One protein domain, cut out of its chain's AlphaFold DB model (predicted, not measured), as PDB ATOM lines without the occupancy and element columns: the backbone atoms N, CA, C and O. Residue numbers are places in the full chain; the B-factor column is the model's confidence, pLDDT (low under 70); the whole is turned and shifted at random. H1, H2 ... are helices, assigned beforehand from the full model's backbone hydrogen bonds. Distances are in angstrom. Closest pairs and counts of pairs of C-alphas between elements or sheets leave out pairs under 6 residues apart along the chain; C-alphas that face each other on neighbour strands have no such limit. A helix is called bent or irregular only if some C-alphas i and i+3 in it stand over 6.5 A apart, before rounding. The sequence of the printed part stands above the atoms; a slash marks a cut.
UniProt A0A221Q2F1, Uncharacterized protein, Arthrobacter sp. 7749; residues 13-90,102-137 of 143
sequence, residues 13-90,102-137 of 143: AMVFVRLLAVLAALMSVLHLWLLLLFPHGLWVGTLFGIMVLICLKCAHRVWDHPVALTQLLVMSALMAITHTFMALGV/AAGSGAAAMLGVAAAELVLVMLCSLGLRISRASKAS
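AT A GLANCE: This is residues 13 to 90 and 102 to 137 of the 143 residues of an uncharacterized protein of Arthrobacter sp. 7749 (UniProt A0A221Q2F1). Four helices stand side by side in an up-and-down bundle, a long rod in which each helix runs against the one before it. H1 to H4 follow one another round the bundle, with H4 beside H1 again; the pairs H1 with H2 and H3 with H4 meet each other along only part of their lengths. The printed part has 114 residues with four named helices, H1 H2 H3 H4 along the chain, and no named strand; the class is all helix. It is compact, with a radius of gyration of the C-alphas of 15.0 A, and spans 53 by 22 by 18 A.

HOW THE PARTS SIT: H1, residues 13 to 37, and H2, residues 42 to 64, form a helical hairpin and touch, with the C-alphas of Ala 21 and Ala 59 closest at 5.0 A; they run opposite ways at a shallow tilt of 17 degrees. H2 and H3, residues 66 to 87, form a second helical hairpin at a shallow tilt of 24 degrees. They touch through residues 55 to 62 of H2 and 68 to 76 of H3 alone, and the closest C-alphas are those of Val 62 and Ala 68, 5.0 A apart. H3 and H4, residues 105 to 137, touch with 37 pairs of C-alphas within 8 A, the closest being those of Ala 80 and Ala 114, 4.4 A apart; they run opposite ways at a shallow tilt of 24 degrees. H4 touches H1 through residues 120 to 131 of H4 and 13 to 24 of H1 alone, opposite ways at a shallow tilt of 16 degrees, with the C-alphas of Ala 13 and Ser 131 closest at 6.4 A. H1 and H3 are close but not clearly touching, their closest C-alphas, those of Val 17 and Pro 66, being 7.0 A apart. H2 and H4 are apart. In H1 every O i to N i+4 pair is within hydrogen-bond range; the figures are 18 of 19 in H2, 16 of 18 in H3 and 28 of 29 in H4.

IN THESE COORDINATES: H1 begins at C-alpha 13 at (34.659, 150.322, -5.770) and measures 36.1 A from first to last C-alpha. H2 measures 33.6 A and H3 32.0 A. H3 is irregular, but only just: C-alphas 67 and 70 are 6.6 A apart. H4, the longest, measures 48.8 A, from C-alpha 105 at (66.471, 154.937, -25.666) to C-alpha 137 at (21.643, 155.386, -6.489).

THE WHOLE: The two C-alphas farthest apart, those of Ala 102 and Ser 137, are 52.8 A from each other. Residues 91 to 101 are not printed, and C-alphas 90 and 102 stand 13.6 A apart across this cut, which lies in the link from H3 to H4. The links from H1 to H2 and from H2 to H3 are tight. The mean pLDDT of the printed part is 71.6, and 40 residues are under 70, among them residues 35 to 45 and 102 to 110.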
ATOM      1  N   ALA A  13      34.159 148.956  -5.642       70.31
ATOM      2  CA  ALA A  13      34.659 150.322  -5.770       70.31
ATOM      3  C   ALA A  13      35.872 150.561  -4.855       70.31
ATOM      4  O   ALA A  13      36.895 151.046  -5.326       70.31
ATOM      5  N   MET A  14      35.813 150.145  -3.583       72.69
ATOM      6  CA  MET A  14      36.958 150.270  -2.669       72.69
ATOM      7  C   MET A  14      38.164 149.426  -3.091       72.69
ATOM      8  O   MET A  14      39.295 149.900  -3.006       72.69
ATOM      9  N   VAL A  15      37.948 148.199  -3.575       78.38
ATOM     10  CA  VAL A  15      39.030 147.354  -4.107       78.38
ATOM     11  C   VAL A  15      39.689 148.018  -5.318       78.38
ATOM     12  O   VAL A  15      40.913 148.024  -5.414       78.38
ATOM     13  N   PHE A  16      38.904 148.645  -6.198       77.56
ATOM     14  CA  PHE A  16      39.423 149.386  -7.348       77.56
ATOM     15  C   PHE A  16      40.235 150.625  -6.932       77.56
ATOM     16  O   PHE A  16      41.313 150.858  -7.474       77.56
ATOM     17  N   VAL A  17      39.776 151.382  -5.927       75.50
ATOM     18  CA  VAL A  17      40.540 152.515  -5.365       75.50
ATOM     19  C   VAL A  17      41.860 152.051  -4.742       75.50
ATOM     20  O   VAL A  17      42.893 152.677  -4.966       75.50
ATOM     21  N   ARG A  18      41.858 150.935  -4.006       79.81
ATOM     22  CA  ARG A  18      43.087 150.365  -3.429       79.81
ATOM     23  C   ARG A  18      44.059 149.888  -4.505       79.81
ATOM     24  O   ARG A  18      45.242 150.189  -4.412       79.81
ATOM     25  N   LEU A  19      43.569 149.206  -5.544       79.81
ATOM     26  CA  LEU A  19      44.384 148.807  -6.699       79.81
ATOM     27  C   LEU A  19      45.041 150.018  -7.369       79.81
ATOM     28  O   LEU A  19      46.229 149.975  -7.669       79.81
ATOM     29  N   LEU A  20      44.293 151.110  -7.543       76.25
ATOM     30  CA  LEU A  20      44.827 152.362  -8.078       76.25
ATOM     31  C   LEU A  20      45.921 152.967  -7.198       76.25
ATOM     32  O   LEU A  20      46.936 153.420  -7.721       76.25
ATOM     33  N   ALA A  21      45.740 152.947  -5.877       76.44
ATOM     34  CA  ALA A  21      46.749 153.427  -4.939       76.44
ATOM     35  C   ALA A  21      48.042 152.597  -5.015       76.44
ATOM     36  O   ALA A  21      49.129 153.171  -5.070       76.44
ATOM     37  N   VAL A  22      47.933 151.262  -5.089       78.69
ATOM     38  CA  VAL A  22      49.096 150.375  -5.280       78.69
ATOM     39  C   VAL A  22      49.781 150.659  -6.612       78.69
ATOM     40  O   VAL A  22      51.001 150.783  -6.656       78.69
ATOM     41  N   LEU A  23      49.017 150.800  -7.697       77.50
ATOM     42  CA  LEU A  23      49.573 151.045  -9.025       77.50
ATOM     43  C   LEU A  23      50.316 152.388  -9.086       77.50
ATOM     44  O   LEU A  23      51.411 152.463  -9.638       77.50
ATOM     45  N   ALA A  24      49.764 153.429  -8.457       75.94
ATOM     46  CA  ALA A  24      50.417 154.727  -8.335       75.94
ATOM     47  C   ALA A  24      51.703 154.661  -7.490       75.94
ATOM     48  O   ALA A  24      52.702 155.292  -7.842       75.94
ATOM     49  N   ALA A  25      51.710 153.870  -6.410       76.44
ATOM     50  CA  ALA A  25      52.903 153.631  -5.597       76.44
ATOM     51  C   ALA A  25      53.997 152.885  -6.386       76.44
ATOM     52  O   ALA A  25      55.161 153.275  -6.366       76.44
ATOM     53  N   LEU A  26      53.626 151.850  -7.143       78.44
ATOM     54  CA  LEU A  26      54.563 151.124  -8.005       78.44
ATOM     55  C   LEU A  26      55.148 152.025  -9.093       78.44
ATOM     56  O   LEU A  26      56.350 151.984  -9.343       78.44
ATOM     57  N   MET A  27      54.325 152.881  -9.704       76.38
ATOM     58  CA  MET A  27      54.805 153.822 -10.714       76.38
ATOM     59  C   MET A  27      55.762 154.857 -10.131       76.38
ATOM     60  O   MET A  27      56.791 155.129 -10.738       76.38
ATOM     61  N   SER A  28      55.506 155.374  -8.933       75.31
ATOM     62  CA  SER A  28      56.440 156.298  -8.269       75.31
ATOM     63  C   SER A  28      57.782 155.635  -7.934       75.31
ATOM     64  O   SER A  28      58.830 156.249  -8.133       75.31
ATOM     65  N   VAL A  29      57.783 154.363  -7.520       77.12
ATOM     66  CA  VAL A  29      59.023 153.580  -7.355       77.12
ATOM     67  C   VAL A  29      59.747 153.397  -8.692       77.12
ATOM     68  O   VAL A  29      60.963 153.568  -8.752       77.12
ATOM     69  N   LEU A  30      59.016 153.115  -9.775       77.75
ATOM     70  CA  LEU A  30      59.596 153.001 -11.116       77.75
ATOM     71  C   LEU A  30      60.260 154.314 -11.563       77.75
ATOM     72  O   LEU A  30      61.339 154.279 -12.145       77.75
ATOM     73  N   HIS A  31      59.669 155.468 -11.241       74.00
ATOM     74  CA  HIS A  31      60.252 156.780 -11.544       74.00
ATOM     75  C   HIS A  31      61.541 157.033 -10.761       74.00
ATOM     76  O   HIS A  31      62.514 157.518 -11.331       74.00
ATOM     77  N   LEU A  32      61.580 156.667  -9.475       73.06
ATOM     78  CA  LEU A  32      62.804 156.726  -8.668       73.06
ATOM     79  C   LEU A  32      63.897 155.817  -9.232       73.06
ATOM     80  O   LEU A  32      65.057 156.214  -9.294       73.06
ATOM     81  N   TRP A  33      63.526 154.614  -9.670       77.12
ATOM     82  CA  TRP A  33      64.458 153.678 -10.287       77.12
ATOM     83  C   TRP A  33      65.030 154.227 -11.598       77.12
ATOM     84  O   TRP A  33      66.241 154.202 -11.805       77.12
ATOM     85  N   LEU A  34      64.174 154.780 -12.461       70.00
ATOM     86  CA  LEU A  34      64.591 155.433 -13.703       70.00
ATOM     87  C   LEU A  34      65.499 156.636 -13.437       70.00
ATOM     88  O   LEU A  34      66.501 156.796 -14.128       70.00
ATOM     89  N   LEU A  35      65.196 157.424 -12.403       69.38
ATOM     90  CA  LEU A  35      66.014 158.558 -11.978       69.38
ATOM     91  C   LEU A  35      67.414 158.130 -11.505       69.38
ATOM     92  O   LEU A  35      68.376 158.862 -11.712       69.38
ATOM     93  N   LEU A  36      67.543 156.949 -10.889       69.81
ATOM     94  CA  LEU A  36      68.841 156.380 -10.515       69.81
ATOM     95  C   LEU A  36      69.625 155.850 -11.725       69.81
ATOM     96  O   LEU A  36      70.851 155.933 -11.736       69.81
ATOM     97  N   LEU A  37      68.938 155.273 -12.716       67.88
ATOM     98  CA  LEU A  37      69.570 154.668 -13.896       67.88
ATOM     99  C   LEU A  37      69.998 155.697 -14.949       67.88
ATOM    100  O   LEU A  37      70.959 155.450 -15.677       67.88
ATOM    101  N   PHE A  38      69.295 156.825 -15.047       64.00
ATOM    102  CA  PHE A  38      69.609 157.894 -15.991       64.00
ATOM    103  C   PHE A  38      70.139 159.125 -15.246       64.00
ATOM    104  O   PHE A  38      69.360 159.819 -14.588       64.00
ATOM    105  N   PRO A  39      71.445 159.444 -15.353       57.53
ATOM    106  CA  PRO A  39      72.011 160.636 -14.739       57.53
ATOM    107  C   PRO A  39      71.470 161.887 -15.443       57.53
ATOM    108  O   PRO A  39      71.985 162.338 -16.463       57.53
ATOM    109  N   HIS A  40      70.396 162.444 -14.896       62.78
ATOM    110  CA  HIS A  40      69.898 163.763 -15.256       62.78
ATOM    111  C   HIS A  40      70.685 164.841 -14.497       62.78
ATOM    112  O   HIS A  40      71.197 164.603 -13.402       62.78
ATOM    113  N   GLY A  41      70.782 166.052 -15.056       62.25
ATOM    114  CA  GLY A  41      71.378 167.186 -14.342       62.25
ATOM    115  C   GLY A  41      70.688 167.418 -12.990       62.25
ATOM    116  O   GLY A  41      69.474 167.232 -12.875       62.25
ATOM    117  N   LEU A  42      71.453 167.845 -11.976       66.12
ATOM    118  CA  LEU A  42      71.000 168.003 -10.580       66.12
ATOM    119  C   LEU A  42      69.647 168.726 -10.447       66.12
ATOM    120  O   LEU A  42      68.821 168.349  -9.618       66.12
ATOM    121  N   TRP A  43      69.388 169.727 -11.291       63.69
ATOM    122  CA  TRP A  43      68.131 170.480 -11.299       63.69
ATOM    123  C   TRP A  43      66.911 169.628 -11.686       63.69
ATOM    124  O   TRP A  43      65.910 169.601 -10.972       63.69
ATOM    125  N   VAL A  44      67.015 168.882 -12.790       62.75
ATOM    126  CA  VAL A  44      65.935 168.031 -13.313       62.75
ATOM    127  C   VAL A  44      65.671 166.865 -12.367       62.75
ATOM    128  O   VAL A  44      64.515 166.565 -12.080       62.75
ATOM    129  N   GLY A  45      66.728 166.264 -11.811       68.12
ATOM    130  CA  GLY A  45      66.577 165.172 -10.854       68.12
ATOM    131  C   GLY A  45      65.927 165.595  -9.537       68.12
ATOM    132  O   GLY A  45      65.094 164.866  -8.998       68.12
ATOM    133  N   THR A  46      66.223 166.805  -9.052       70.62
ATOM    134  CA  THR A  46      65.584 167.342  -7.838       70.62
ATOM    135  C   THR A  46      64.093 167.608  -8.068       70.62
ATOM    136  O   THR A  46      63.265 167.235  -7.236       70.62
ATOM    137  N   LEU A  47      63.730 168.190  -9.217       69.12
ATOM    138  CA  LEU A  47      62.334 168.440  -9.586       69.12
ATOM    139  C   LEU A  47      61.539 167.128  -9.715       69.12
ATOM    140  O   LEU A  47      60.427 167.019  -9.190       69.12
ATOM    141  N   PHE A  48      62.150 166.109 -10.327       69.25
ATOM    142  CA  PHE A  48      61.602 164.754 -10.401       69.25
ATOM    143  C   PHE A  48      61.366 164.144  -9.023       69.25
ATOM    144  O   PHE A  48      60.273 163.654  -8.740       69.25
ATOM    145  N   GLY A  49      62.366 164.217  -8.143       71.00
ATOM    146  CA  GLY A  49      62.268 163.697  -6.782       71.00
ATOM    147  C   GLY A  49      61.120 164.333  -5.997       71.00
ATOM    148  O   GLY A  49      60.339 163.624  -5.363       71.00
ATOM    149  N   ILE A  50      60.956 165.657  -6.095       75.00
ATOM    150  CA  ILE A  50      59.845 166.374  -5.450       75.00
ATOM    151  C   ILE A  50      58.496 165.881  -5.985       75.00
ATOM    152  O   ILE A  50      57.603 165.573  -5.193       75.00
ATOM    153  N   MET A  51      58.341 165.759  -7.307       68.94
ATOM    154  CA  MET A  51      57.091 165.267  -7.889       68.94
ATOM    155  C   MET A  51      56.786 163.827  -7.476       68.94
ATOM    156  O   MET A  51      55.646 163.533  -7.120       68.94
ATOM    157  N   VAL A  52      57.787 162.944  -7.432       72.62
ATOM    158  CA  VAL A  52      57.591 161.561  -6.977       72.62
ATOM    159  C   VAL A  52      57.156 161.512  -5.511       72.62
ATOM    160  O   VAL A  52      56.214 160.790  -5.184       72.62
ATOM    161  N   LEU A  53      57.770 162.307  -4.630       72.56
ATOM    162  CA  LEU A  53      57.366 162.389  -3.222       72.56
ATOM    163  C   LEU A  53      55.921 162.878  -3.067       72.56
ATOM    164  O   LEU A  53      55.176 162.365  -2.227       72.56
ATOM    165  N   ILE A  54      55.499 163.836  -3.896       70.12
ATOM    166  CA  ILE A  54      54.112 164.308  -3.935       70.12
ATOM    167  C   ILE A  54      53.181 163.187  -4.412       70.12
ATOM    168  O   ILE A  54      52.160 162.947  -3.769       70.12
ATOM    169  N   CYS A  55      53.543 162.450  -5.466       70.44
ATOM    170  CA  CYS A  55      52.777 161.302  -5.954       70.44
ATOM    171  C   CYS A  55      52.642 160.205  -4.888       70.44
ATOM    172  O   CYS A  55      51.540 159.699  -4.677       70.44
ATOM    173  N   LEU A  56      53.712 159.905  -4.148       67.69
ATOM    174  CA  LEU A  56      53.704 158.941  -3.044       67.69
ATOM    175  C   LEU A  56      52.772 159.398  -1.911       67.69
ATOM    176  O   LEU A  56      51.958 158.626  -1.400       67.69
ATOM    177  N   LYS A  57      52.830 160.689  -1.559       73.19
ATOM    178  CA  LYS A  57      51.949 161.304  -0.557       73.19
ATOM    179  C   LYS A  57      50.484 161.282  -0.999       73.19
ATOM    180  O   LYS A  57      49.602 161.039  -0.175       73.19
ATOM    181  N   CYS A  58      50.211 161.524  -2.278       70.38
ATOM    182  CA  CYS A  58      48.872 161.442  -2.856       70.38
ATOM    183  C   CYS A  58      48.357 159.998  -2.891       70.38
ATOM    184  O   CYS A  58      47.210 159.776  -2.516       70.38
ATOM    185  N   ALA A  59      49.192 159.018  -3.251       70.31
ATOM    186  CA  ALA A  59      48.837 157.598  -3.230       70.31
ATOM    187  C   ALA A  59      48.503 157.120  -1.806       70.31
ATOM    188  O   ALA A  59      47.469 156.486  -1.593       70.31
ATOM    189  N   HIS A  60      49.308 157.515  -0.813       73.00
ATOM    190  CA  HIS A  60      49.026 157.242   0.597       73.00
ATOM    191  C   HIS A  60      47.727 157.916   1.060       73.00
ATOM    192  O   HIS A  60      46.920 157.308   1.752       73.00
ATOM    193  N   ARG A  61      47.471 159.168   0.659       71.19
ATOM    194  CA  ARG A  61      46.213 159.856   0.995       71.19
ATOM    195  C   ARG A  61      44.990 159.233   0.325       71.19
ATOM    196  O   ARG A  61      43.924 159.255   0.927       71.19
ATOM    197  N   VAL A  62      45.123 158.681  -0.883       68.50
ATOM    198  CA  VAL A  62      44.046 157.936  -1.564       68.50
ATOM    199  C   VAL A  62      43.688 156.657  -0.812       68.50
ATOM    200  O   VAL A  62      42.518 156.271  -0.814       68.50
ATOM    201  N   TRP A  63      44.664 156.029  -0.152       67.44
ATOM    202  CA  TRP A  63      44.433 154.843   0.671       67.44
ATOM    203  C   TRP A  63      43.455 155.115   1.823       67.44
ATOM    204  O   TRP A  63      42.563 154.302   2.068       67.44
ATOM    205  N   ASP A  64      43.582 156.280   2.467       71.19
ATOM    206  CA  ASP A  64      42.732 156.692   3.591       71.19
ATOM    207  C   ASP A  64      41.475 157.463   3.149       71.19
ATOM    208  O   ASP A  64      40.416 157.357   3.771       71.19
ATOM    209  N   HIS A  65      41.556 158.227   2.054       69.75
ATOM    210  CA  HIS A  65      40.476 159.092   1.583       69.75
ATOM    211  C   HIS A  65      40.286 159.031   0.055       69.75
ATOM    212  O   HIS A  65      41.050 159.646  -0.695       69.75
ATOM    213  N   PRO A  66      39.184 158.435  -0.448       66.81
ATOM    214  CA  PRO A  66      38.912 158.334  -1.887       66.81
ATOM    215  C   PRO A  66      38.670 159.698  -2.561       66.81
ATOM    216  O   PRO A  66      38.678 159.801  -3.783       66.81
ATOM    217  N   VAL A  67      38.482 160.771  -1.786       68.44
ATOM    218  CA  VAL A  67      38.383 162.146  -2.302       68.44
ATOM    219  C   VAL A  67      39.723 162.628  -2.881       68.44
ATOM    220  O   VAL A  67      39.733 163.478  -3.763       68.44
ATOM    221  N   ALA A  68      40.851 162.040  -2.464       69.81
ATOM    222  CA  ALA A  68      42.182 162.381  -2.969       69.81
ATOM    223  C   ALA A  68      42.474 161.840  -4.389       69.81
ATOM    224  O   ALA A  68      43.501 162.184  -4.975       69.81
ATOM    225  N   LEU A  69      41.567 161.044  -4.980       68.50
ATOM    226  CA  LEU A  69      41.693 160.521  -6.350       68.50
ATOM    227  C   LEU A  69      41.753 161.626  -7.407       68.50
ATOM    228  O   LEU A  69      42.447 161.481  -8.407       68.50
ATOM    229  N   THR A  70      41.048 162.741  -7.198       71.88
ATOM    230  CA  THR A  70      41.125 163.902  -8.098       71.88
ATOM    231  C   THR A  70      42.501 164.551  -8.053       71.88
ATOM    232  O   THR A  70      43.018 164.955  -9.088       71.88
ATOM    233  N   GLN A  71      43.116 164.611  -6.873       73.56
ATOM    234  CA  GLN A  71      44.451 165.169  -6.701       73.56
ATOM    235  C   GLN A  71      45.503 164.285  -7.380       73.56
ATOM    236  O   GLN A  71      46.366 164.797  -8.089       73.56
ATOM    237  N   LEU A  72      45.373 162.961  -7.239       70.62
ATOM    238  CA  LEU A  72      46.209 161.987  -7.938       70.62
ATOM    239  C   LEU A  72      46.044 162.088  -9.466       70.62
ATOM    240  O   LEU A  72      47.034 162.093 -10.190       70.62
ATOM    241  N   LEU A  73      44.807 162.244  -9.949       77.75
ATOM    242  CA  LEU A  73      44.501 162.419 -11.370       77.75
ATOM    243  C   LEU A  73      45.136 163.690 -11.947       77.75
ATOM    244  O   LEU A  73      45.744 163.631 -13.011       77.75
ATOM    245  N   VAL A  74      45.023 164.826 -11.252       77.50
ATOM    246  CA  VAL A  74      45.615 166.099 -11.701       77.50
ATOM    247  C   VAL A  74      47.139 166.012 -11.734       77.50
ATOM    248  O   VAL A  74      47.749 166.446 -12.707       77.50
ATOM    249  N   MET A  75      47.754 165.418 -10.708       73.62
ATOM    250  CA  MET A  75      49.212 165.268 -10.655       73.62
ATOM    251  C   MET A  75      49.730 164.333 -11.746       73.62
ATOM    252  O   MET A  75      50.685 164.682 -12.430       73.62
ATOM    253  N   SER A  76      49.060 163.199 -11.969       74.19
ATOM    254  CA  SER A  76      49.412 162.263 -13.042       74.19
ATOM    255  C   SER A  76      49.238 162.883 -14.432       74.19
ATOM    256  O   SER A  76      50.019 162.591 -15.329       74.19
ATOM    257  N   ALA A  77      48.242 163.756 -14.626       76.44
ATOM    258  CA  ALA A  77      48.064 164.476 -15.884       76.44
ATOM    259  C   ALA A  77      49.168 165.520 -16.115       76.44
ATOM    260  O   ALA A  77      49.679 165.628 -17.227       76.44
ATOM    261  N   LEU A  78      49.558 166.266 -15.073       78.31
ATOM    262  CA  LEU A  78      50.674 167.212 -15.158       78.31
ATOM    263  C   LEU A  78      51.979 166.505 -15.519       78.31
ATOM    264  O   LEU A  78      52.675 166.943 -16.429       78.31
ATOM    265  N   MET A  79      52.266 165.391 -14.853       74.50
ATOM    266  CA  MET A  79      53.432 164.560 -15.127       74.50
ATOM    267  C   MET A  79      53.448 164.052 -16.585       74.50
ATOM    268  O   MET A  79      54.423 164.297 -17.303       74.50
ATOM    269  N   ALA A  80      52.322 163.525 -17.088       75.94
ATOM    270  CA  ALA A  80      52.224 163.040 -18.469       75.94
ATOM    271  C   ALA A  80      52.495 164.154 -19.490       75.94
ATOM    272  O   ALA A  80      53.190 163.949 -20.491       75.94
ATOM    273  N   ILE A  81      51.980 165.360 -19.225       77.31
ATOM    274  CA  ILE A  81      52.239 166.544 -20.048       77.31
ATOM    275  C   ILE A  81      53.730 166.887 -20.006       77.31
ATOM    276  O   ILE A  81      54.335 167.047 -21.065       77.31
ATOM    277  N   THR A  82      54.349 166.949 -18.823       73.00
ATOM    278  CA  THR A  82      55.777 167.281 -18.702       73.00
ATOM    279  C   THR A  82      56.671 166.282 -19.431       73.00
ATOM    280  O   THR A  82      57.557 166.700 -20.176       73.00
ATOM    281  N   HIS A  83      56.391 164.983 -19.317       72.38
ATOM    282  CA  HIS A  83      57.115 163.939 -20.035       72.38
ATOM    283  C   HIS A  83      56.936 164.029 -21.546       72.38
ATOM    284  O   HIS A  83      57.904 163.875 -22.285       72.38
ATOM    285  N   THR A  84      55.723 164.330 -22.012       73.00
ATOM    286  CA  THR A  84      55.456 164.525 -23.441       73.00
ATOM    287  C   THR A  84      56.217 165.744 -23.968       73.00
ATOM    288  O   THR A  84      56.863 165.660 -25.006       73.00
ATOM    289  N   PHE A  85      56.227 166.859 -23.232       71.56
ATOM    290  CA  PHE A  85      56.998 168.056 -23.591       71.56
ATOM    291  C   PHE A  85      58.512 167.812 -23.596       71.56
ATOM    292  O   PHE A  85      59.202 168.294 -24.495       71.56
ATOM    293  N   MET A  86      59.032 167.058 -22.623       67.06
ATOM    294  CA  MET A  86      60.440 166.646 -22.598       67.06
ATOM    295  C   MET A  86      60.773 165.720 -23.772       67.06
ATOM    296  O   MET A  86      61.785 165.929 -24.433       67.06
ATOM    297  N   ALA A  87      59.911 164.746 -24.079       68.75
ATOM    298  CA  ALA A  87      60.088 163.836 -25.211       68.75
ATOM    299  C   ALA A  87      60.037 164.561 -26.567       68.75
ATOM    300  O   ALA A  87      60.737 164.171 -27.497       68.75
ATOM    301  N   LEU A  88      59.243 165.632 -26.673       68.69
ATOM    302  CA  LEU A  88      59.155 166.484 -27.862       68.69
ATOM    303  C   LEU A  88      60.337 167.462 -28.009       68.69
ATOM    304  O   LEU A  88      60.412 168.160 -29.016       68.69
ATOM    305  N   GLY A  89      61.262 167.522 -27.043       62.38
ATOM    306  CA  GLY A  89      62.501 168.299 -27.165       62.38
ATOM    307  C   GLY A  89      62.326 169.820 -27.093       62.38
ATOM    308  O   GLY A  89      63.225 170.556 -27.483       62.38
ATOM    309  N   VAL A  90      61.204 170.321 -26.562       56.94
ATOM    310  CA  VAL A  90      60.873 171.766 -26.551       56.94
ATOM    311  C   VAL A  90      61.824 172.602 -25.661       56.94
ATOM    312  O   VAL A  90      61.801 173.825 -25.705       56.94
ATOM    313  N   ALA A 102      67.279 162.339 -32.038       45.12
ATOM    314  CA  ALA A 102      67.845 161.129 -31.482       45.12
ATOM    315  C   ALA A 102      66.651 160.355 -30.915       45.12
ATOM    316  O   ALA A 102      66.205 160.594 -29.794       45.12
ATOM    317  N   ALA A 103      66.132 159.424 -31.713       47.53
ATOM    318  CA  ALA A 103      65.362 158.267 -31.291       47.53
ATOM    319  C   ALA A 103      66.264 157.380 -30.412       47.53
ATOM    320  O   ALA A 103      66.502 156.208 -30.682       47.53
ATOM    321  N   GLY A 104      66.861 157.990 -29.391       53.28
ATOM    322  CA  GLY A 104      67.643 157.353 -28.368       53.28
ATOM    323  C   GLY A 104      66.690 156.745 -27.359       53.28
ATOM    324  O   GLY A 104      65.590 157.249 -27.118       53.28
ATOM    325  N   SER A 105      67.146 155.672 -26.735       56.81
ATOM    326  CA  SER A 105      66.471 154.937 -25.666       56.81
ATOM    327  C   SER A 105      65.834 155.836 -24.589       56.81
ATOM    328  O   SER A 105      64.811 155.459 -24.027       56.81
ATOM    329  N   GLY A 106      66.359 157.046 -24.356       61.03
ATOM    330  CA  GLY A 106      65.772 158.041 -23.451       61.03
ATOM    331  C   GLY A 106      64.421 158.621 -23.903       61.03
ATOM    332  O   GLY A 106      63.509 158.717 -23.088       61.03
ATOM    333  N   ALA A 107      64.236 158.956 -25.185       65.12
ATOM    334  CA  ALA A 107      62.974 159.521 -25.684       65.12
ATOM    335  C   ALA A 107      61.842 158.481 -25.675       65.12
ATOM    336  O   ALA A 107      60.720 158.773 -25.263       65.12
ATOM    337  N   ALA A 108      62.160 157.239 -26.053       67.69
ATOM    338  CA  ALA A 108      61.228 156.116 -25.971       67.69
ATOM    339  C   ALA A 108      60.840 155.796 -24.516       67.69
ATOM    340  O   ALA A 108      59.667 155.548 -24.239       67.69
ATOM    341  N   ALA A 109      61.796 155.857 -23.579       67.88
ATOM    342  CA  ALA A 109      61.517 155.694 -22.153       67.88
ATOM    343  C   ALA A 109      60.577 156.794 -21.629       67.88
ATOM    344  O   ALA A 109      59.589 156.479 -20.974       67.88
ATOM    345  N   MET A 110      60.818 158.063 -21.978       69.81
ATOM    346  CA  MET A 110      59.958 159.188 -21.575       69.81
ATOM    347  C   MET A 110      58.535 159.067 -22.135       69.81
ATOM    348  O   MET A 110      57.567 159.307 -21.415       69.81
ATOM    349  N   LEU A 111      58.391 158.639 -23.392       76.19
ATOM    350  CA  LEU A 111      57.082 158.413 -24.006       76.19
ATOM    351  C   LEU A 111      56.344 157.223 -23.370       76.19
ATOM    352  O   LEU A 111      55.133 157.280 -23.165       76.19
ATOM    353  N   GLY A 112      57.074 156.159 -23.024       76.00
ATOM    354  CA  GLY A 112      56.534 155.010 -22.298       76.00
ATOM    355  C   GLY A 112      56.021 155.389 -20.909       76.00
ATOM    356  O   GLY A 112      54.941 154.951 -20.512       76.00
ATOM    357  N   VAL A 113      56.748 156.257 -20.200       74.69
ATOM    358  CA  VAL A 113      56.313 156.801 -18.908       74.69
ATOM    359  C   VAL A 113      55.063 157.671 -19.077       74.69
ATOM    360  O   VAL A 113      54.065 157.414 -18.407       74.69
ATOM    361  N   ALA A 114      55.042 158.592 -20.047       75.62
ATOM    362  CA  ALA A 114      53.859 159.408 -20.339       75.62
ATOM    363  C   ALA A 114      52.615 158.555 -20.655       75.62
ATOM    364  O   ALA A 114      51.511 158.851 -20.195       75.62
ATOM    365  N   ALA A 115      52.784 157.465 -21.412       78.06
ATOM    366  CA  ALA A 115      51.702 156.532 -21.712       78.06
ATOM    367  C   ALA A 115      51.185 155.822 -20.447       78.06
ATOM    368  O   ALA A 115      49.972 155.715 -20.257       78.06
ATOM    369  N   ALA A 116      52.080 155.375 -19.561       75.94
ATOM    370  CA  ALA A 116      51.706 154.750 -18.291       75.94
ATOM    371  C   ALA A 116      50.925 155.716 -17.380       75.94
ATOM    372  O   ALA A 116      49.940 155.329 -16.746       75.94
ATOM    373  N   GLU A 117      51.310 156.988 -17.362       79.00
ATOM    374  CA  GLU A 117      50.621 158.032 -16.602       79.00
ATOM    375  C   GLU A 117      49.249 158.368 -17.181       79.00
ATOM    376  O   GLU A 117      48.280 158.527 -16.439       79.00
ATOM    377  N   LEU A 118      49.118 158.386 -18.508       76.25
ATOM    378  CA  LEU A 118      47.827 158.502 -19.186       76.25
ATOM    379  C   LEU A 118      46.888 157.348 -18.821       76.25
ATOM    380  O   LEU A 118      45.710 157.573 -18.538       76.25
ATOM    381  N   VAL A 119      47.400 156.117 -18.762       80.56
ATOM    382  CA  VAL A 119      46.629 154.952 -18.302       80.56
ATOM    383  C   VAL A 119      46.167 155.141 -16.852       80.56
ATOM    384  O   VAL A 119      44.995 154.901 -16.547       80.56
ATOM    385  N   LEU A 120      47.035 155.645 -15.971       77.56
ATOM    386  CA  LEU A 120      46.701 155.997 -14.585       77.56
ATOM    387  C   LEU A 120      45.599 157.064 -14.494       77.56
ATOM    388  O   LEU A 120      44.658 156.900 -13.712       77.56
ATOM    389  N   VAL A 121      45.660 158.113 -15.321       80.81
ATOM    390  CA  VAL A 121      44.611 159.143 -15.429       80.81
ATOM    391  C   VAL A 121      43.276 158.518 -15.838       80.81
ATOM    392  O   VAL A 121      42.247 158.792 -15.211       80.81
ATOM    393  N   MET A 122      43.280 157.642 -16.846       79.81
ATOM    394  CA  MET A 122      42.068 156.967 -17.322       79.81
ATOM    395  C   MET A 122      41.461 156.061 -16.249       79.81
ATOM    396  O   MET A 122      40.252 156.113 -16.007       79.81
ATOM    397  N   LEU A 123      42.290 155.285 -15.547       78.19
ATOM    398  CA  LEU A 123      41.843 154.439 -14.442       78.19
ATOM    399  C   LEU A 123      41.284 155.278 -13.279       78.19
ATOM    400  O   LEU A 123      40.217 154.955 -12.755       78.19
ATOM    401  N   CYS A 124      41.937 156.383 -12.906       78.75
ATOM    402  CA  CYS A 124      41.440 157.289 -11.863       78.75
ATOM    403  C   CYS A 124      40.092 157.917 -12.246       78.75
ATOM    404  O   CYS A 124      39.166 157.953 -11.430       78.75
ATOM    405  N   SER A 125      39.947 158.358 -13.498       79.25
ATOM    406  CA  SER A 125      38.693 158.897 -14.036       79.25
ATOM    407  C   SER A 125      37.564 157.863 -13.976       79.25
ATOM    408  O   SER A 125      36.457 158.157 -13.509       79.25
ATOM    409  N   LEU A 126      37.859 156.616 -14.356       81.94
ATOM    410  CA  LEU A 126      36.912 155.508 -14.270       81.94
ATOM    411  C   LEU A 126      36.498 155.225 -12.817       81.94
ATOM    412  O   LEU A 126      35.304 155.101 -12.533       81.94
ATOM    413  N   GLY A 127      37.453 155.205 -11.885       77.00
ATOM    414  CA  GLY A 127      37.192 155.022 -10.454       77.00
ATOM    415  C   GLY A 127      36.295 156.118  -9.866       77.00
ATOM    416  O   GLY A 127      35.343 155.826  -9.134       77.00
ATOM    417  N   LEU A 128      36.525 157.380 -10.248       79.62
ATOM    418  CA  LEU A 128      35.674 158.511  -9.865       79.62
ATOM    419  C   LEU A 128      34.256 158.373 -10.436       79.62
ATOM    420  O   LEU A 128      33.277 158.623  -9.727       79.62
ATOM    421  N   ARG A 129      34.122 157.938 -11.694       79.88
ATOM    422  CA  ARG A 129      32.819 157.733 -12.345       79.88
ATOM    423  C   ARG A 129      32.012 156.619 -11.673       79.88
ATOM    424  O   ARG A 129      30.829 156.816 -11.398       79.88
ATOM    425  N   ILE A 130      32.649 155.493 -11.345       76.38
ATOM    426  CA  ILE A 130      32.021 154.364 -10.633       76.38
ATOM    427  C   ILE A 130      31.580 154.783  -9.219       76.38
ATOM    428  O   ILE A 130      30.471 154.457  -8.780       76.38
ATOM    429  N   SER A 131      32.410 155.563  -8.522       73.38
ATOM    430  CA  SER A 131      32.102 156.072  -7.180       73.38
ATOM    431  C   SER A 131      30.908 157.038  -7.189       73.38
ATOM    432  O   SER A 131      30.021 156.943  -6.341       73.38
ATOM    433  N   ARG A 132      30.825 157.925  -8.191       73.19
ATOM    434  CA  ARG A 132      29.695 158.855  -8.376       73.19
ATOM    435  C   ARG A 132      28.390 158.139  -8.727       73.19
ATOM    436  O   ARG A 132      27.356 158.458  -8.145       73.19
ATOM    437  N   ALA A 133      28.438 157.148  -9.621       72.19
ATOM    438  CA  ALA A 133      27.267 156.343  -9.985       72.19
ATOM    439  C   ALA A 133      26.681 155.594  -8.774       72.19
ATOM    440  O   ALA A 133      25.465 155.478  -8.637       72.19
ATOM    441  N   SER A 134      27.544 155.147  -7.858       68.06
ATOM    442  CA  SER A 134      27.122 154.499  -6.612       68.06
ATOM    443  C   SER A 134      26.373 155.473  -5.689       68.06
ATOM    444  O   SER A 134      25.320 155.115  -5.163       68.06
ATOM    445  N   LYS A 135      26.846 156.723  -5.562       66.31
ATOM    446  CA  LYS A 135      26.236 157.762  -4.710       66.31
ATOM    447  C   LYS A 135      24.868 158.250  -5.220       66.31
ATOM    448  O   LYS A 135      23.959 158.461  -4.425       66.31
ATOM    449  N   ALA A 136      24.686 158.361  -6.537       65.69
ATOM    450  CA  ALA A 136      23.402 158.761  -7.131       65.69
ATOM    451  C   ALA A 136      22.277 157.737  -6.874       65.69
ATOM    452  O   ALA A 136      21.113 158.098  -6.740       65.69
ATOM    453  N   SER A 137      22.621 156.449  -6.756       60.62
ATOM    454  CA  SER A 137      21.643 155.386  -6.489       60.62
ATOM    455  C   SER A 137      21.095 155.380  -5.056       60.62
ATOM    456  O   SER A 137      20.043 154.787  -4.808       60.62
TER     457      SER A 137